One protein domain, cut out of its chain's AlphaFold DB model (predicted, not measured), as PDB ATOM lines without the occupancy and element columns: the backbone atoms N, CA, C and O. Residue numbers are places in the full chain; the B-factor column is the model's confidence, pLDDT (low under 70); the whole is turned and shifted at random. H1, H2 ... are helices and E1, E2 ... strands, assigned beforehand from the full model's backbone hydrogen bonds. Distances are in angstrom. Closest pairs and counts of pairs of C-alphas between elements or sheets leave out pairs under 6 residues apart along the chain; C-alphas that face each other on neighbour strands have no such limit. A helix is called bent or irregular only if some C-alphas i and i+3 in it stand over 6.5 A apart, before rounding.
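AT A GLANCE: This is residues 14 to 119 of the 127 residues of an uncharacterized protein of Linnemannia elongata AG-77 (UniProt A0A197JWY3). Two separate four-stranded antiparallel sheets, E1 to E4 and E5 to E8, stand at the two ends of an elongated model, and one helix, H1, bridges the space between them, packing on one face of each. The short helix H2 sits at a corner beyond the end of H1, before the chain enters the second sheet. The printed part has 106 residues, with two named helices and eight named strands in the order E1 E2 E3 E4 H1 H2 E5 E6 E7 E8; the sheets' orders are E1 - E2 - E3 - E4 and E5 - E6 - E7 - E8. The class is mixed, helices and strands, and the whole is loose, with a radius of gyration of the C-alphas of 17.1 A and spans of 52 by 31 by 21 A.

IN THESE COORDINATES: Find C-alpha 14 at (-131.758, 492.044, -28.183), where strand E1, residues 14 to 21, begins; it runs 21.2 A. E2, residues 24 to 33, is the longest strand by residues and measures 29.2 A. E3, residues 36 to 43, covers 24.2 A, and E4, residues 47 to 53, covers 17.8 A. From C-alpha 55 at (-147.233, 484.193, -28.519), helix H1 runs through residues 55 to 70 over 24.3 A. H2 follows at residues 73 to 77, 7.5 A long. Then come E5, residues 81 to 87, 18.3 A; E6, residues 90 to 97, 21.9 A; E7, residues 100 to 108, 25.9 A; and E8, residues 114 to 118, 11.5 A, which ends at C-alpha 118, at (-151.529, 499.268, -39.959).

HOW THE PARTS SIT: Begin with the first sheet, a meander, each strand the antiparallel neighbour of the one before; it is strongly twisted, and E1 and E4 are its edge strands. In the hairpin E1 and E2, look for N 17 and O 28, 2.8 A apart and within hydrogen-bond range; in the hairpin E2 and E3, for N 29 and O 40 at 2.8 A; in the hairpin E3 and E4, for N 41 and O 50 at 2.9 A. H1 is on this sheet at a height of 10.3 A, over E2 and E3, and runs across the strands, at 87 degrees to E2 on the local plane. Its closest C-alphas to E3 are those of Phe 58 and Ala 37, 4.6 A apart. H1 is irregular, but only just: C-alphas 67 and 70 are 6.6 A apart. In the backbone of H1, 10 of 12 O i to N i+4 pairs are within hydrogen-bond range; in that of H2, 0 of 1 O i to N i+4 pairs are, beside 2 of 2 O i to N i+3 pairs. H1 and H2 only just touch, only at the corner by their link, with 3 pairs of C-alphas within 8 A, made by residues 69 to 70 of H1 alone; the closest are Leu 69 and Ala 75, 5.5 A. The second sheet is also a meander and strongly twisted, with edge strands E5 and E8. H1 is on it too, at a height of 7.3 A, over E7 and slantwise to the strands, at 41 degrees to E7 on the local plane; the closest C-alphas of the two are those of Ser 67 and Val 104, 6.3 A. With each sheet H1 makes two layers, a helix on one face of a sheet. H2 only grazes the second sheet, with its residues 75 to 77. Look for N 84 and O 92 at 2.8 A in the hairpin E5 and E6, N 93 and O 104 at 2.8 A in the hairpin E6 and E7, and N 105 and O 118 at 2.9 A in the hairpin E7 and E8. The strands of the first sheet are apart from those of the second.

THE WHOLE: The two C-alphas farthest apart are those of Tyr 46 and Asp 88, 52.2 A. The printed part has no cut, and its links are tight. The mean pLDDT of the printed part is 91.0; residues 14 to 15 are under 70.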
ATOM      1  N   ASP A  14    -131.896 491.829 -29.621       58.28
ATOM      2  CA  ASP A  14    -131.758 492.044 -28.183       58.28
ATOM      3  C   ASP A  14    -131.464 493.528 -27.978       58.28
ATOM      4  O   ASP A  14    -130.363 494.006 -28.273       58.28
ATOM      5  N   THR A  15    -132.479 494.278 -27.559       67.38
ATOM      6  CA  THR A  15    -132.339 495.710 -27.309       67.38
ATOM      7  C   THR A  15    -132.246 495.909 -25.813       67.38
ATOM      8  O   THR A  15    -133.253 495.840 -25.121       67.38
ATOM      9  N   ALA A  16    -131.042 496.173 -25.307       72.44
ATOM     10  CA  ALA A  16    -130.875 496.656 -23.945       72.44
ATOM     11  C   ALA A  16    -131.326 498.119 -23.871       72.44
ATOM     12  O   ALA A  16    -130.830 498.979 -24.602       72.44
ATOM     13  N   GLU A  17    -132.246 498.404 -22.961       78.81
ATOM     14  CA  GLU A  17    -132.887 499.701 -22.838       78.81
ATOM     15  C   GLU A  17    -132.665 500.283 -21.449       78.81
ATOM     16  O   GLU A  17    -132.788 499.618 -20.417       78.81
ATOM     17  N   LYS A  18    -132.353 501.578 -21.430       81.00
ATOM     18  CA  LYS A  18    -132.366 502.387 -20.220       81.00
ATOM     19  C   LYS A  18    -133.298 503.561 -20.456       81.00
ATOM     20  O   LYS A  18    -133.008 504.439 -21.264       81.00
ATOM     21  N   THR A  19    -134.405 503.576 -19.733       87.81
ATOM     22  CA  THR A  19    -135.395 504.652 -19.759       87.81
ATOM     23  C   THR A  19    -135.654 505.153 -18.339       87.81
ATOM     24  O   THR A  19    -134.967 504.761 -17.393       87.81
ATOM     25  N   SER A  20    -136.602 506.068 -18.162       85.44
ATOM     26  CA  SER A  20    -137.028 506.503 -16.835       85.44
ATOM     27  C   SER A  20    -138.539 506.646 -16.757       85.44
ATOM     28  O   SER A  20    -139.169 507.130 -17.695       85.44
ATOM     29  N   LEU A  21    -139.107 506.258 -15.618       84.62
ATOM     30  CA  LEU A  21    -140.516 506.430 -15.291       84.62
ATOM     31  C   LEU A  21    -140.601 507.315 -14.044       84.62
ATOM     32  O   LEU A  21    -140.045 506.971 -13.007       84.62
ATOM     33  N   PHE A  22    -141.238 508.485 -14.151       88.69
ATOM     34  CA  PHE A  22    -141.285 509.495 -13.077       88.69
ATOM     35  C   PHE A  22    -139.898 509.876 -12.508       88.69
ATOM     36  O   PHE A  22    -139.745 510.096 -11.311       88.69
ATOM     37  N   GLY A  23    -138.870 509.929 -13.364       90.38
ATOM     38  CA  GLY A  23    -137.487 510.238 -12.968       90.38
ATOM     39  C   GLY A  23    -136.715 509.064 -12.355       90.38
ATOM     40  O   GLY A  23    -135.529 509.196 -12.064       90.38
ATOM     41  N   LEU A  24    -137.352 507.903 -12.197       90.81
ATOM     42  CA  LEU A  24    -136.729 506.692 -11.678       90.81
ATOM     43  C   LEU A  24    -136.213 505.844 -12.854       90.81
ATOM     44  O   LEU A  24    -136.968 505.611 -13.801       90.81
ATOM     45  N   PRO A  25    -134.952 505.381 -12.837       91.44
ATOM     46  CA  PRO A  25    -134.380 504.612 -13.932       91.44
ATOM     47  C   PRO A  25    -135.089 503.268 -14.082       91.44
ATOM     48  O   PRO A  25    -135.277 502.540 -13.110       91.44
ATOM     49  N   VAL A  26    -135.429 502.926 -15.316       92.81
ATOM     50  CA  VAL A  26    -135.933 501.617 -15.719       92.81
ATOM     51  C   VAL A  26    -134.897 501.012 -16.652       92.81
ATOM     52  O   VAL A  26    -134.470 501.655 -17.611       92.81
ATOM     53  N   ILE A  27    -134.448 499.808 -16.324       92.69
ATOM     54  CA  ILE A  27    -133.437 499.070 -17.076       92.69
ATOM     55  C   ILE A  27    -134.082 497.770 -17.521       92.69
ATOM     56  O   ILE A  27    -134.728 497.090 -16.722       92.69
ATOM     57  N   GLY A  28    -133.913 497.417 -18.782       91.25
ATOM     58  CA  GLY A  28    -134.549 496.233 -19.316       91.25
ATOM     59  C   GLY A  28    -134.044 495.850 -20.684       91.25
ATOM     60  O   GLY A  28    -133.067 496.409 -21.178       91.25
ATOM     61  N   PHE A  29    -134.717 494.874 -21.269       90.31
ATOM     62  CA  PHE A  29    -134.538 494.519 -22.656       90.31
ATOM     63  C   PHE A  29    -135.816 493.962 -23.263       90.31
ATOM     64  O   PHE A  29    -136.638 493.341 -22.577       90.31
ATOM     65  N   ASP A  30    -135.888 494.118 -24.578       90.12
ATOM     66  CA  ASP A  30    -136.828 493.429 -25.442       90.12
ATOM     67  C   ASP A  30    -136.035 492.461 -26.317       90.12
ATOM     68  O   ASP A  30    -135.034 492.837 -26.934       90.12
ATOM     69  N   ARG A  31    -136.480 491.204 -26.356       89.88
ATOM     70  CA  ARG A  31    -135.884 490.156 -27.173       89.88
ATOM     71  C   ARG A  31    -136.905 489.557 -28.123       89.88
ATOM     72  O   ARG A  31    -137.940 489.065 -27.683       89.88
ATOM     73  N   LEU A  32    -136.571 489.526 -29.405       89.44
ATOM     74  CA  LEU A  32    -137.258 488.732 -30.421       89.44
ATOM     75  C   LEU A  32    -136.279 487.684 -30.952       89.44
ATOM     76  O   LEU A  32    -135.153 488.040 -31.277       89.44
ATOM     77  N   ASN A  33    -136.722 486.428 -31.009       85.69
ATOM     78  CA  ASN A  33    -136.025 485.271 -31.573       85.69
ATOM     79  C   ASN A  33    -136.977 484.519 -32.519       85.69
ATOM     80  O   ASN A  33    -138.187 484.753 -32.503       85.69
ATOM     81  N   ASP A  34    -136.468 483.533 -33.263       80.75
ATOM     82  CA  ASP A  34    -137.295 482.668 -34.114       80.75
ATOM     83  C   ASP A  34    -138.386 481.945 -33.301       80.75
ATOM     84  O   ASP A  34    -138.130 481.001 -32.552       80.75
ATOM     85  N   GLY A  35    -139.626 482.426 -33.433       82.12
ATOM     86  CA  GLY A  35    -140.822 481.864 -32.799       82.12
ATOM     87  C   GLY A  35    -141.072 482.269 -31.340       82.12
ATOM     88  O   GLY A  35    -142.059 481.814 -30.760       82.12
ATOM     89  N   THR A  36    -140.229 483.105 -30.723       88.81
ATOM     90  CA  THR A  36    -140.414 483.540 -29.324       88.81
ATOM     91  C   THR A  36    -140.058 485.008 -29.120       88.81
ATOM     92  O   THR A  36    -139.211 485.557 -29.817       88.81
ATOM     93  N   ALA A  37    -140.700 485.653 -28.147       91.12
ATOM     94  CA  ALA A  37    -140.313 486.982 -27.695       91.12
ATOM     95  C   ALA A  37    -140.376 487.081 -26.170       91.12
ATOM     96  O   ALA A  37    -141.196 486.415 -25.527       91.12
ATOM     97  N   GLU A  38    -139.525 487.935 -25.613       91.62
ATOM     98  CA  GLU A  38    -139.454 488.253 -24.191       91.62
ATOM     99  C   GLU A  38    -139.295 489.760 -23.993       91.62
ATOM    100  O   GLU A  38    -138.602 490.422 -24.756       91.62
ATOM    101  N   MET A  39    -139.903 490.294 -22.941       91.44
ATOM    102  CA  MET A  39    -139.726 491.677 -22.514       91.44
ATOM    103  C   MET A  39    -139.543 491.693 -20.999       91.44
ATOM    104  O   MET A  39    -140.403 491.217 -20.247       91.44
ATOM    105  N   ARG A  40    -138.407 492.229 -20.547       92.06
ATOM    106  CA  ARG A  40    -138.044 492.292 -19.128       92.06
ATOM    107  C   ARG A  40    -137.556 493.679 -18.777       92.06
ATOM    108  O   ARG A  40    -136.516 494.095 -19.261       92.06
ATOM    109  N   HIS A  41    -138.262 494.360 -17.883       91.69
ATOM    110  CA  HIS A  41    -137.897 495.695 -17.408       91.69
ATOM    111  C   HIS A  41    -138.026 495.772 -15.894       91.69
ATOM    112  O   HIS A  41    -139.003 495.290 -15.314       91.69
ATOM    113  N   SER A  42    -137.054 496.406 -15.246       92.56
ATOM    114  CA  SER A  42    -137.027 496.608 -13.802       92.56
ATOM    115  C   SER A  42    -136.676 498.047 -13.429       92.56
ATOM    116  O   SER A  42    -135.840 498.706 -14.048       92.56
ATOM    117  N   LEU A  43    -137.316 498.550 -12.376       93.31
ATOM    118  CA  LEU A  43    -136.987 499.826 -11.756       93.31
ATOM    119  C   LEU A  43    -135.676 499.680 -10.977       93.31
ATOM    120  O   LEU A  43    -135.500 498.729 -10.209       93.31
ATOM    121  N   PHE A  44    -134.748 500.613 -11.182       89.81
ATOM    122  CA  PHE A  44    -133.382 500.597 -10.647       89.81
ATOM    123  C   PHE A  44    -132.561 499.342 -10.985       89.81
ATOM    124  O   PHE A  44    -131.489 499.159 -10.422       89.81
ATOM    125  N   GLY A  45    -133.037 498.478 -11.886       86.94
ATOM    126  CA  GLY A  45    -132.433 497.169 -12.137       86.94
ATOM    127  C   GLY A  45    -132.917 496.051 -11.202       86.94
ATOM    128  O   GLY A  45    -132.580 494.894 -11.441       86.94
ATOM    129  N   TYR A  46    -133.734 496.351 -10.183       89.25
ATOM    130  CA  TYR A  46    -134.064 495.400  -9.110       89.25
ATOM    131  C   TYR A  46    -135.557 495.089  -8.970       89.25
ATOM    132  O   TYR A  46    -135.914 493.939  -8.730       89.25
ATOM    133  N   ILE A  47    -136.437 496.087  -9.099       91.69
ATOM    134  CA  ILE A  47    -137.878 495.898  -8.868       91.69
ATOM    135  C   ILE A  47    -138.542 495.572 -10.213       91.69
ATOM    136  O   ILE A  47    -138.583 496.455 -11.071       91.69
ATOM    137  N   PRO A  48    -139.046 494.347 -10.446       91.62
ATOM    138  CA  PRO A  48    -139.613 493.969 -11.738       91.62
ATOM    139  C   PRO A  48    -140.879 494.783 -12.032       91.62
ATOM    140  O   PRO A  48    -141.823 494.783 -11.245       91.62
ATOM    141  N   LEU A  49    -140.892 495.466 -13.177       90.81
ATOM    142  CA  LEU A  49    -142.055 496.193 -13.694       90.81
ATOM    143  C   LEU A  49    -142.744 495.404 -14.802       90.81
ATOM    144  O   LEU A  49    -143.968 495.332 -14.858       90.81
ATOM    145  N   VAL A  50    -141.941 494.806 -15.680       89.44
ATOM    146  CA  VAL A  50    -142.404 494.007 -16.806       89.44
ATOM    147  C   VAL A  50    -141.599 492.721 -16.841       89.44
ATOM    148  O   VAL A  50    -140.372 492.743 -16.783       89.44
ATOM    149  N   ASN A  51    -142.295 491.596 -16.929       91.62
ATOM    150  CA  ASN A  51    -141.703 490.292 -17.179       91.62
ATOM    151  C   ASN A  51    -142.736 489.469 -17.945       91.62
ATOM    152  O   ASN A  51    -143.611 488.847 -17.341       91.62
ATOM    153  N   VAL A  52    -142.698 489.570 -19.269       90.69
ATOM    154  CA  VAL A  52    -143.682 488.932 -20.145       90.69
ATOM    155  C   VAL A  52    -142.988 488.203 -21.284       90.69
ATOM    156  O   VAL A  52    -141.959 488.637 -21.800       90.69
ATOM    157  N   SER A  53    -143.575 487.084 -21.675       91.38
ATOM    158  CA  SER A  53    -143.189 486.290 -22.834       91.38
ATOM    159  C   SER A  53    -144.424 485.587 -23.391       91.38
ATOM    160  O   SER A  53    -145.479 485.559 -22.749       91.38
ATOM    161  N   GLY A  54    -144.308 485.032 -24.595       89.19
ATOM    162  CA  GLY A  54    -145.358 484.218 -25.207       89.19
ATOM    163  C   GLY A  54    -145.793 484.701 -26.585       89.19
ATOM    164  O   GLY A  54    -145.210 485.622 -27.159       89.19
ATOM    165  N   LEU A  55    -146.824 484.043 -27.122       89.00
ATOM    166  CA  LEU A  55    -147.233 484.193 -28.519       89.00
ATOM    167  C   LEU A  55    -147.747 485.601 -28.848       89.00
ATOM    168  O   LEU A  55    -147.357 486.152 -29.869       89.00
ATOM    169  N   ASP A  56    -148.548 486.216 -27.976       89.94
ATOM    170  CA  ASP A  56    -149.071 487.569 -28.217       89.94
ATOM    171  C   ASP A  56    -147.948 488.617 -28.266       89.94
ATOM    172  O   ASP A  56    -147.981 489.549 -29.077       89.94
ATOM    173  N   LEU A  57    -146.931 488.458 -27.408       91.25
ATOM    174  CA  LEU A  57    -145.744 489.311 -27.427       91.25
ATOM    175  C   LEU A  57    -144.933 489.065 -28.697       91.25
ATOM    176  O   LEU A  57    -144.537 490.027 -29.345       91.25
ATOM    177  N   PHE A  58    -144.743 487.800 -29.080       91.50
ATOM    178  CA  PHE A  58    -144.068 487.432 -30.321       91.50
ATOM    179  C   PHE A  58    -144.753 488.055 -31.540       91.50
ATOM    180  O   PHE A  58    -144.109 488.767 -32.301       91.50
ATOM    181  N   GLN A  59    -146.069 487.892 -31.679       91.38
ATOM    182  CA  GLN A  59    -146.831 488.477 -32.783       91.38
ATOM    183  C   GLN A  59    -146.752 490.008 -32.786       91.38
ATOM    184  O   GLN A  59    -146.637 490.611 -33.848       91.38
ATOM    185  N   SER A  60    -146.734 490.642 -31.610       91.31
ATOM    186  CA  SER A  60    -146.581 492.098 -31.499       91.31
ATOM    187  C   SER A  60    -145.182 492.578 -31.887       91.31
ATOM    188  O   SER A  60    -145.056 493.567 -32.608       91.31
ATOM    189  N   ALA A  61    -144.138 491.881 -31.439       91.88
ATOM    190  CA  ALA A  61    -142.752 492.191 -31.769       91.88
ATOM    191  C   ALA A  61    -142.479 491.988 -33.267       91.88
ATOM    192  O   ALA A  61    -141.919 492.873 -33.911       91.88
ATOM    193  N   VAL A  62    -142.958 490.880 -33.848       92.31
ATOM    194  CA  VAL A  62    -142.885 490.650 -35.297       92.31
ATOM    195  C   VAL A  62    -143.705 491.691 -36.045       92.31
ATOM    196  O   VAL A  62    -143.203 492.263 -37.001       92.31
ATOM    197  N   GLY A  63    -144.922 492.005 -35.590       92.88
ATOM    198  CA  GLY A  63    -145.765 493.056 -36.163       92.88
ATOM    199  C   GLY A  63    -145.042 494.399 -36.264       92.88
ATOM    200  O   GLY A  63    -145.089 495.050 -37.309       92.88
ATOM    201  N   ARG A  64    -144.308 494.785 -35.212       91.56
ATOM    202  CA  ARG A  64    -143.441 495.965 -35.239       91.56
ATOM    203  C   ARG A  64    -142.328 495.810 -36.273       91.56
ATOM    204  O   ARG A  64    -142.212 496.676 -37.136       91.56
ATOM    205  N   LEU A  65    -141.565 494.719 -36.218       91.25
ATOM    206  CA  LEU A  65    -140.461 494.455 -37.145       91.25
ATOM    207  C   LEU A  65    -140.913 494.539 -38.609       91.25
ATOM    208  O   LEU A  65    -140.300 495.243 -39.405       91.25
ATOM    209  N   VAL A  66    -142.008 493.866 -38.969       92.56
ATOM    210  CA  VAL A  66    -142.504 493.883 -40.349       92.56
ATOM    211  C   VAL A  66    -143.031 495.263 -40.730       92.56
ATOM    212  O   VAL A  66    -142.825 495.687 -41.858       92.56
ATOM    213  N   SER A  67    -143.628 496.024 -39.804       92.88
ATOM    214  CA  SER A  67    -144.094 497.387 -40.097       92.88
ATOM    215  C   SER A  67    -142.959 498.359 -40.444       92.88
ATOM    216  O   SER A  67    -143.187 499.318 -41.179       92.88
ATOM    217  N   GLU A  68    -141.726 498.090 -39.997       91.69
ATOM    218  CA  GLU A  68    -140.545 498.905 -40.316       91.69
ATOM    219  C   GLU A  68    -140.107 498.783 -41.791       91.69
ATOM    220  O   GLU A  68    -139.278 499.575 -42.245       91.69
ATOM    221  N   LEU A  69    -140.725 497.885 -42.584       90.12
ATOM    222  CA  LEU A  69    -140.491 497.757 -44.032       90.12
ATOM    223  C   LEU A  69    -140.622 499.098 -44.774       90.12
ATOM    224  O   LEU A  69    -139.944 499.333 -45.772       90.12
ATOM    225  N   VAL A  70    -141.466 500.006 -44.273       91.44
ATOM    226  CA  VAL A  70    -141.694 501.324 -44.884       91.44
ATOM    227  C   VAL A  70    -140.516 502.281 -44.719       91.44
ATOM    228  O   VAL A  70    -140.381 503.218 -45.505       91.44
ATOM    229  N   PHE A  71    -139.656 502.051 -43.725       91.81
ATOM    230  CA  PHE A  71    -138.442 502.838 -43.501       91.81
ATOM    231  C   PHE A  71    -137.246 502.291 -44.279       91.81
ATOM    232  O   PHE A  71    -136.266 503.007 -44.487       91.81
ATOM    233  N   VAL A  72    -137.328 501.044 -44.749       90.31
ATOM    234  CA  VAL A  72    -136.273 500.378 -45.513       90.31
ATOM    235  C   VAL A  72    -136.863 499.873 -46.832       90.31
ATOM    236  O   VAL A  72    -137.193 498.695 -46.945       90.31
ATOM    237  N   PRO A  73    -136.966 500.724 -47.874       85.19
ATOM    238  CA  PRO A  73    -137.635 500.362 -49.126       85.19
ATOM    239  C   PRO A  73    -137.091 499.097 -49.803       85.19
ATOM    240  O   PRO A  73    -137.827 498.406 -50.495       85.19
ATOM    241  N   ALA A  74    -135.817 498.752 -49.590       90.75
ATOM    242  CA  ALA A  74    -135.250 497.506 -50.103       90.75
ATOM    243  C   ALA A  74    -135.887 496.247 -49.477       90.75
ATOM    244  O   ALA A  74    -135.970 495.222 -50.147       90.75
ATOM    245  N   ALA A  75    -136.370 496.318 -48.231       90.38
ATOM    246  CA  ALA A  75    -137.055 495.210 -47.561       90.38
ATOM    247  C   ALA A  75    -138.411 494.886 -48.210       90.38
ATOM    248  O   ALA A  75    -138.824 493.733 -48.214       90.38
ATOM    249  N   ALA A  76    -139.064 495.870 -48.839       91.75
ATOM    250  CA  ALA A  76    -140.304 495.674 -49.594       91.75
ATOM    251  C   ALA A  76    -140.142 494.749 -50.820       91.75
ATOM    252  O   ALA A  76    -141.139 494.261 -51.355       91.75
ATOM    253  N   LEU A  77    -138.901 494.534 -51.274       93.62
ATOM    254  CA  LEU A  77    -138.548 493.684 -52.414       93.62
ATOM    255  C   LEU A  77    -138.036 492.297 -51.994       93.62
ATOM    256  O   LEU A  77    -137.644 491.511 -52.857       93.62
ATOM    257  N   ASP A  78    -137.982 492.002 -50.693       93.94
ATOM    258  CA  ASP A  78    -137.516 490.705 -50.212       93.94
ATOM    259  C   ASP A  78    -138.491 489.578 -50.624       93.94
ATOM    260  O   ASP A  78    -139.706 489.784 -50.578       93.94
ATOM    261  N   PRO A  79    -138.009 488.374 -50.996       94.50
ATOM    262  CA  PRO A  79    -138.872 487.254 -51.384       94.50
ATOM    263  C   PRO A  79    -139.859 486.785 -50.305       94.50
ATOM    264  O   PRO A  79    -140.809 486.073 -50.622       94.50
ATOM    265  N   SER A  80    -139.635 487.141 -49.037       93.50
ATOM    266  CA  SER A  80    -140.581 486.884 -47.945       93.50
ATOM    267  C   SER A  80    -141.824 487.777 -47.986       93.50
ATOM    268  O   SER A  80    -142.784 487.497 -47.268       93.50
ATOM    269  N   VAL A  81    -141.839 488.825 -48.816       96.44
ATOM    270  CA  VAL A  81    -142.953 489.769 -48.937       96.44
ATOM    271  C   VAL A  81    -143.797 489.442 -50.166       96.44
ATOM    272  O   VAL A  81    -143.326 489.478 -51.301       96.44
ATOM    273  N   THR A  82    -145.083 489.176 -49.945       97.25
ATOM    274  CA  THR A  82    -146.082 489.002 -51.005       97.25
ATOM    275  C   THR A  82    -147.086 490.147 -50.971       97.25
ATOM    276  O   THR A  82    -147.698 490.428 -49.943       97.25
ATOM    277  N   TRP A  83    -147.282 490.801 -52.112       96.94
ATOM    278  CA  TRP A  83    -148.142 491.976 -52.234       96.94
ATOM    279  C   TRP A  83    -149.536 491.603 -52.737       96.94
ATOM    280  O   TRP A  83    -149.676 490.954 -53.772       96.94
ATOM    281  N   GLN A  84    -150.568 492.054 -52.027       97.56
ATOM    282  CA  GLN A  84    -151.970 491.790 -52.346       97.56
ATOM    283  C   GLN A  84    -152.741 493.115 -52.460       97.56
ATOM    284  O   GLN A  84    -152.939 493.799 -51.450       97.56
ATOM    285  N   PRO A  85    -153.163 493.532 -53.668       96.75
ATOM    286  CA  PRO A  85    -153.955 494.746 -53.826       96.75
ATOM    287  C   PRO A  85    -155.362 494.543 -53.254       96.75
ATOM    288  O   PRO A  85    -156.028 493.560 -53.567       96.75
ATOM    289  N   ILE A  86    -155.829 495.498 -52.446       97.44
ATOM    290  CA  ILE A  86    -157.205 495.514 -51.918       97.44
ATOM    291  C   ILE A  86    -158.074 496.478 -52.730       97.44
ATOM    292  O   ILE A  86    -159.221 496.176 -53.044       97.44
ATOM    293  N   ASN A  87    -157.532 497.648 -53.069       95.44
ATOM    294  CA  ASN A  87    -158.134 498.640 -53.962       95.44
ATOM    295  C   ASN A  87    -157.060 499.634 -54.436       95.44
ATOM    296  O   ASN A  87    -155.896 499.533 -54.052       95.44
ATOM    297  N   ASP A  88    -157.458 500.650 -55.205       93.88
ATOM    298  CA  ASP A  88    -156.554 501.665 -55.765       93.88
ATOM    299  C   ASP A  88    -155.692 502.404 -54.737       93.88
ATOM    300  O   ASP A  88    -154.691 503.011 -55.114       93.88
ATOM    301  N   ARG A  89    -156.063 502.389 -53.450       96.00
ATOM    302  CA  ARG A  89    -155.373 503.107 -52.367       96.00
ATOM    303  C   ARG A  89    -154.842 502.207 -51.260       96.00
ATOM    304  O   ARG A  89    -154.143 502.716 -50.391       96.00
ATOM    305  N   THR A  90    -155.156 500.915 -51.274       97.56
ATOM    306  CA  THR A  90    -154.872 499.999 -50.163       97.56
ATOM    307  C   THR A  90    -154.237 498.724 -50.681       97.56
ATOM    308  O   THR A  90    -154.754 498.092 -51.604       97.56
ATOM    309  N   VAL A  91    -153.137 498.324 -50.056       97.12
ATOM    310  CA  VAL A  91    -152.422 497.084 -50.357       97.12
ATOM    311  C   VAL A  91    -152.046 496.395 -49.049       97.12
ATOM    312  O   VAL A  91    -151.769 497.063 -48.053       97.12
ATOM    313  N   ILE A  92    -152.039 495.068 -49.053       97.81
ATOM    314  CA  ILE A  92    -151.477 494.259 -47.974       97.81
ATOM    315  C   ILE A  92    -150.105 493.756 -48.417       97.81
ATOM    316  O   ILE A  92    -149.971 493.156 -49.483       97.81
ATOM    317  N   ALA A  93    -149.092 494.002 -47.592       97.06
ATOM    318  CA  ALA A  93    -147.833 493.275 -47.627       97.06
ATOM    319  C   ALA A  93    -147.946 492.095 -46.654       97.06
ATOM    320  O   ALA A  93    -147.919 492.289 -45.440       97.06
ATOM    321  N   ALA A  94    -148.105 490.889 -47.188       96.94
ATOM    322  CA  ALA A  94    -148.071 489.656 -46.415       96.94
ATOM    323  C   ALA A  94    -146.609 489.218 -46.268       96.94
ATOM    324  O   ALA A  94    -145.965 488.859 -47.255       96.94
ATOM    325  N   VAL A  95    -146.073 489.300 -45.051       95.19
ATOM    326  CA  VAL A  95    -144.656 489.051 -44.756       95.19
ATOM    327  C   VAL A  95    -144.499 487.713 -44.046       95.19
ATOM    328  O   VAL A  95    -145.031 487.515 -42.952       95.19
ATOM    329  N   ALA A  96    -143.762 486.789 -44.658       93.25
ATOM    330  CA  ALA A  96    -143.436 485.502 -44.058       93.25
ATOM    331  C   ALA A  96    -142.283 485.648 -43.054       93.25
ATOM    332  O   ALA A  96    -141.182 486.068 -43.410       93.25
ATOM    333  N   HIS A  97    -142.518 485.261 -41.803       89.12
ATOM    334  CA  HIS A  97    -141.541 485.336 -40.727       89.12
ATOM    335  C   HIS A  97    -141.704 484.171 -39.744       89.12
ATOM    336  O   HIS A  97    -142.812 483.897 -39.291       89.12
ATOM    337  N   ALA A  98    -140.610 483.470 -39.422       86.12
ATOM    338  CA  ALA A  98    -140.594 482.327 -38.493       86.12
ATOM    339  C   ALA A  98    -141.728 481.296 -38.726       86.12
ATOM    340  O   ALA A  98    -142.351 480.798 -37.788       86.12
ATOM    341  N   GLY A  99    -142.035 480.998 -39.995       86.44
ATOM    342  CA  GLY A  99    -143.093 480.055 -40.383       86.44
ATOM    343  C   GLY A  99    -144.528 480.591 -40.272       86.44
ATOM    344  O   GLY A  99    -145.467 479.847 -40.547       86.44
ATOM    345  N   GLN A 100    -144.715 481.859 -39.905       88.50
ATOM    346  CA  GLN A 100    -146.005 482.549 -39.865       88.50
ATOM    347  C   GLN A 100    -146.065 483.640 -40.939       88.50
ATOM    348  O   GLN A 100    -145.039 484.100 -41.433       88.50
ATOM    349  N   THR A 101    -147.273 484.040 -41.332       93.25
ATOM    350  CA  THR A 101    -147.489 485.179 -42.238       93.25
ATOM    351  C   THR A 101    -148.112 486.322 -41.454       93.25
ATOM    352  O   THR A 101    -149.079 486.116 -40.725       93.25
ATOM    353  N   HIS A 102    -147.542 487.514 -41.603       93.81
ATOM    354  CA  HIS A 102    -147.975 488.725 -40.921       93.81
ATOM    355  C   HIS A 102    -148.401 489.771 -41.945       93.81
ATOM    356  O   HIS A 102    -147.611 490.170 -42.800       93.81
ATOM    357  N   ASP A 103    -149.644 490.230 -41.830       95.88
ATOM    358  CA  ASP A 103    -150.200 491.225 -42.738       95.88
ATOM    359  C   ASP A 103    -149.875 492.643 -42.269       95.88
ATOM    360  O   ASP A 103    -150.185 493.043 -41.142       95.88
ATOM    361  N   VAL A 104    -149.294 493.422 -43.179       96.50
ATOM    362  CA  VAL A 104    -149.083 494.861 -43.031       96.50
ATOM    363  C   VAL A 104    -149.944 495.580 -44.058       96.50
ATOM    364  O   VAL A 104    -149.684 495.528 -45.261       96.50
ATOM    365  N   GLN A 105    -150.982 496.271 -43.596       97.69
ATOM    366  CA  GLN A 105    -151.829 497.071 -44.469       97.69
ATOM    367  C   GLN A 105    -151.206 498.451 -44.670       97.69
ATOM    368  O   GLN A 105    -150.998 499.202 -43.715       97.69
ATOM    369  N   LEU A 106    -150.970 498.812 -45.927       96.81
ATOM    370  CA  LEU A 106    -150.508 500.134 -46.323       96.81
ATOM    371  C   LEU A 106    -151.632 500.866 -47.046       96.81
ATOM    372  O   LEU A 106    -152.287 500.305 -47.929       96.81
ATOM    373  N   THR A 107    -151.824 502.137 -46.707       97.44
ATOM    374  CA  THR A 107    -152.677 503.031 -47.494       97.44
ATOM    375  C   THR A 107    -151.843 504.133 -48.125       97.44
ATOM    376  O   THR A 107    -150.864 504.592 -47.536       97.44
ATOM    377  N   LYS A 108    -152.221 504.561 -49.330       95.12
ATOM    378  CA  LYS A 108    -151.594 505.684 -50.031       95.12
ATOM    379  C   LYS A 108    -152.597 506.795 -50.304       95.12
ATOM    380  O   LYS A 108    -153.770 506.557 -50.597       95.12
ATOM    381  N   ASN A 109    -152.104 508.024 -50.268       93.44
ATOM    382  CA  ASN A 109    -152.840 509.192 -50.723       93.44
ATOM    383  C   ASN A 109    -152.903 509.224 -52.264       93.44
ATOM    384  O   ASN A 109    -152.098 508.560 -52.923       93.44
ATOM    385  N   PRO A 110    -153.808 510.020 -52.869       87.38
ATOM    386  CA  PRO A 110    -153.903 510.168 -54.326       87.38
ATOM    387  C   PRO A 110    -152.577 510.443 -55.068       87.38
ATOM    388  O   PRO A 110    -152.401 509.876 -56.141       87.38
ATOM    389  N   PRO A 111    -151.610 511.218 -54.522       91.06
ATOM    390  CA  PRO A 111    -150.306 511.425 -55.161       91.06
ATOM    391  C   PRO A 111    -149.376 510.198 -55.109       91.06
ATOM    392  O   PRO A 111    -148.242 510.277 -55.566       91.06
ATOM    393  N   GLY A 112    -149.803 509.088 -54.499       87.62
ATOM    394  CA  GLY A 112    -149.006 507.873 -54.318       87.62
ATOM    395  C   GLY A 112    -148.190 507.822 -53.024       87.62
ATOM    396  O   GLY A 112    -147.629 506.776 -52.713       87.62
ATOM    397  N   ALA A 113    -148.152 508.908 -52.247       91.69
ATOM    398  CA  ALA A 113    -147.445 508.951 -50.968       91.69
ATOM    399  C   ALA A 113    -148.085 508.011 -49.933       91.69
ATOM    400  O   ALA A 113    -149.313 507.974 -49.813       91.69
ATOM    401  N   LEU A 114    -147.256 507.298 -49.162       94.06
ATOM    402  CA  LEU A 114    -147.702 506.482 -48.033       94.06
ATOM    403  C   LEU A 114    -148.456 507.359 -47.022       94.06
ATOM    404  O   LEU A 114    -147.956 508.396 -46.595       94.06
ATOM    405  N   ALA A 115    -149.668 506.941 -46.667       95.81
ATOM    406  CA  ALA A 115    -150.568 507.652 -45.767       95.81
ATOM    407  C   ALA A 115    -150.679 506.962 -44.404       95.81
ATOM    408  O   ALA A 115    -150.695 507.636 -43.377       95.81
ATOM    409  N   SER A 116    -150.733 505.627 -44.376       96.44
ATOM    410  CA  SER A 116    -150.768 504.865 -43.128       96.44
ATOM    411  C   SER A 116    -150.125 503.489 -43.263       96.44
ATOM    412  O   SER A 116    -150.110 502.901 -44.345       96.44
ATOM    413  N   VAL A 117    -149.669 502.971 -42.123       96.31
ATOM    414  CA  VAL A 117    -149.224 501.589 -41.919       96.31
ATOM    415  C   VAL A 117    -150.023 501.029 -40.757       96.31
ATOM    416  O   VAL A 117    -150.044 501.630 -39.684       96.31
ATOM    417  N   THR A 118    -150.683 499.898 -40.970       96.44
ATOM    418  CA  THR A 118    -151.529 499.268 -39.959       96.44
ATOM    419  C   THR A 118    -151.175 497.795 -39.842       96.44
ATOM    420  O   THR A 118    -151.120 497.080 -40.840       96.44
ATOM    421  N   VAL A 119    -150.981 497.345 -38.606       94.81
ATOM    422  CA  VAL A 119    -150.830 495.935 -38.236       94.81
ATOM    423  C   VAL A 119    -151.817 495.612 -37.112       94.81
ATOM    424  O   VAL A 119    -152.178 496.519 -36.349       94.81
TER     425      VAL A 119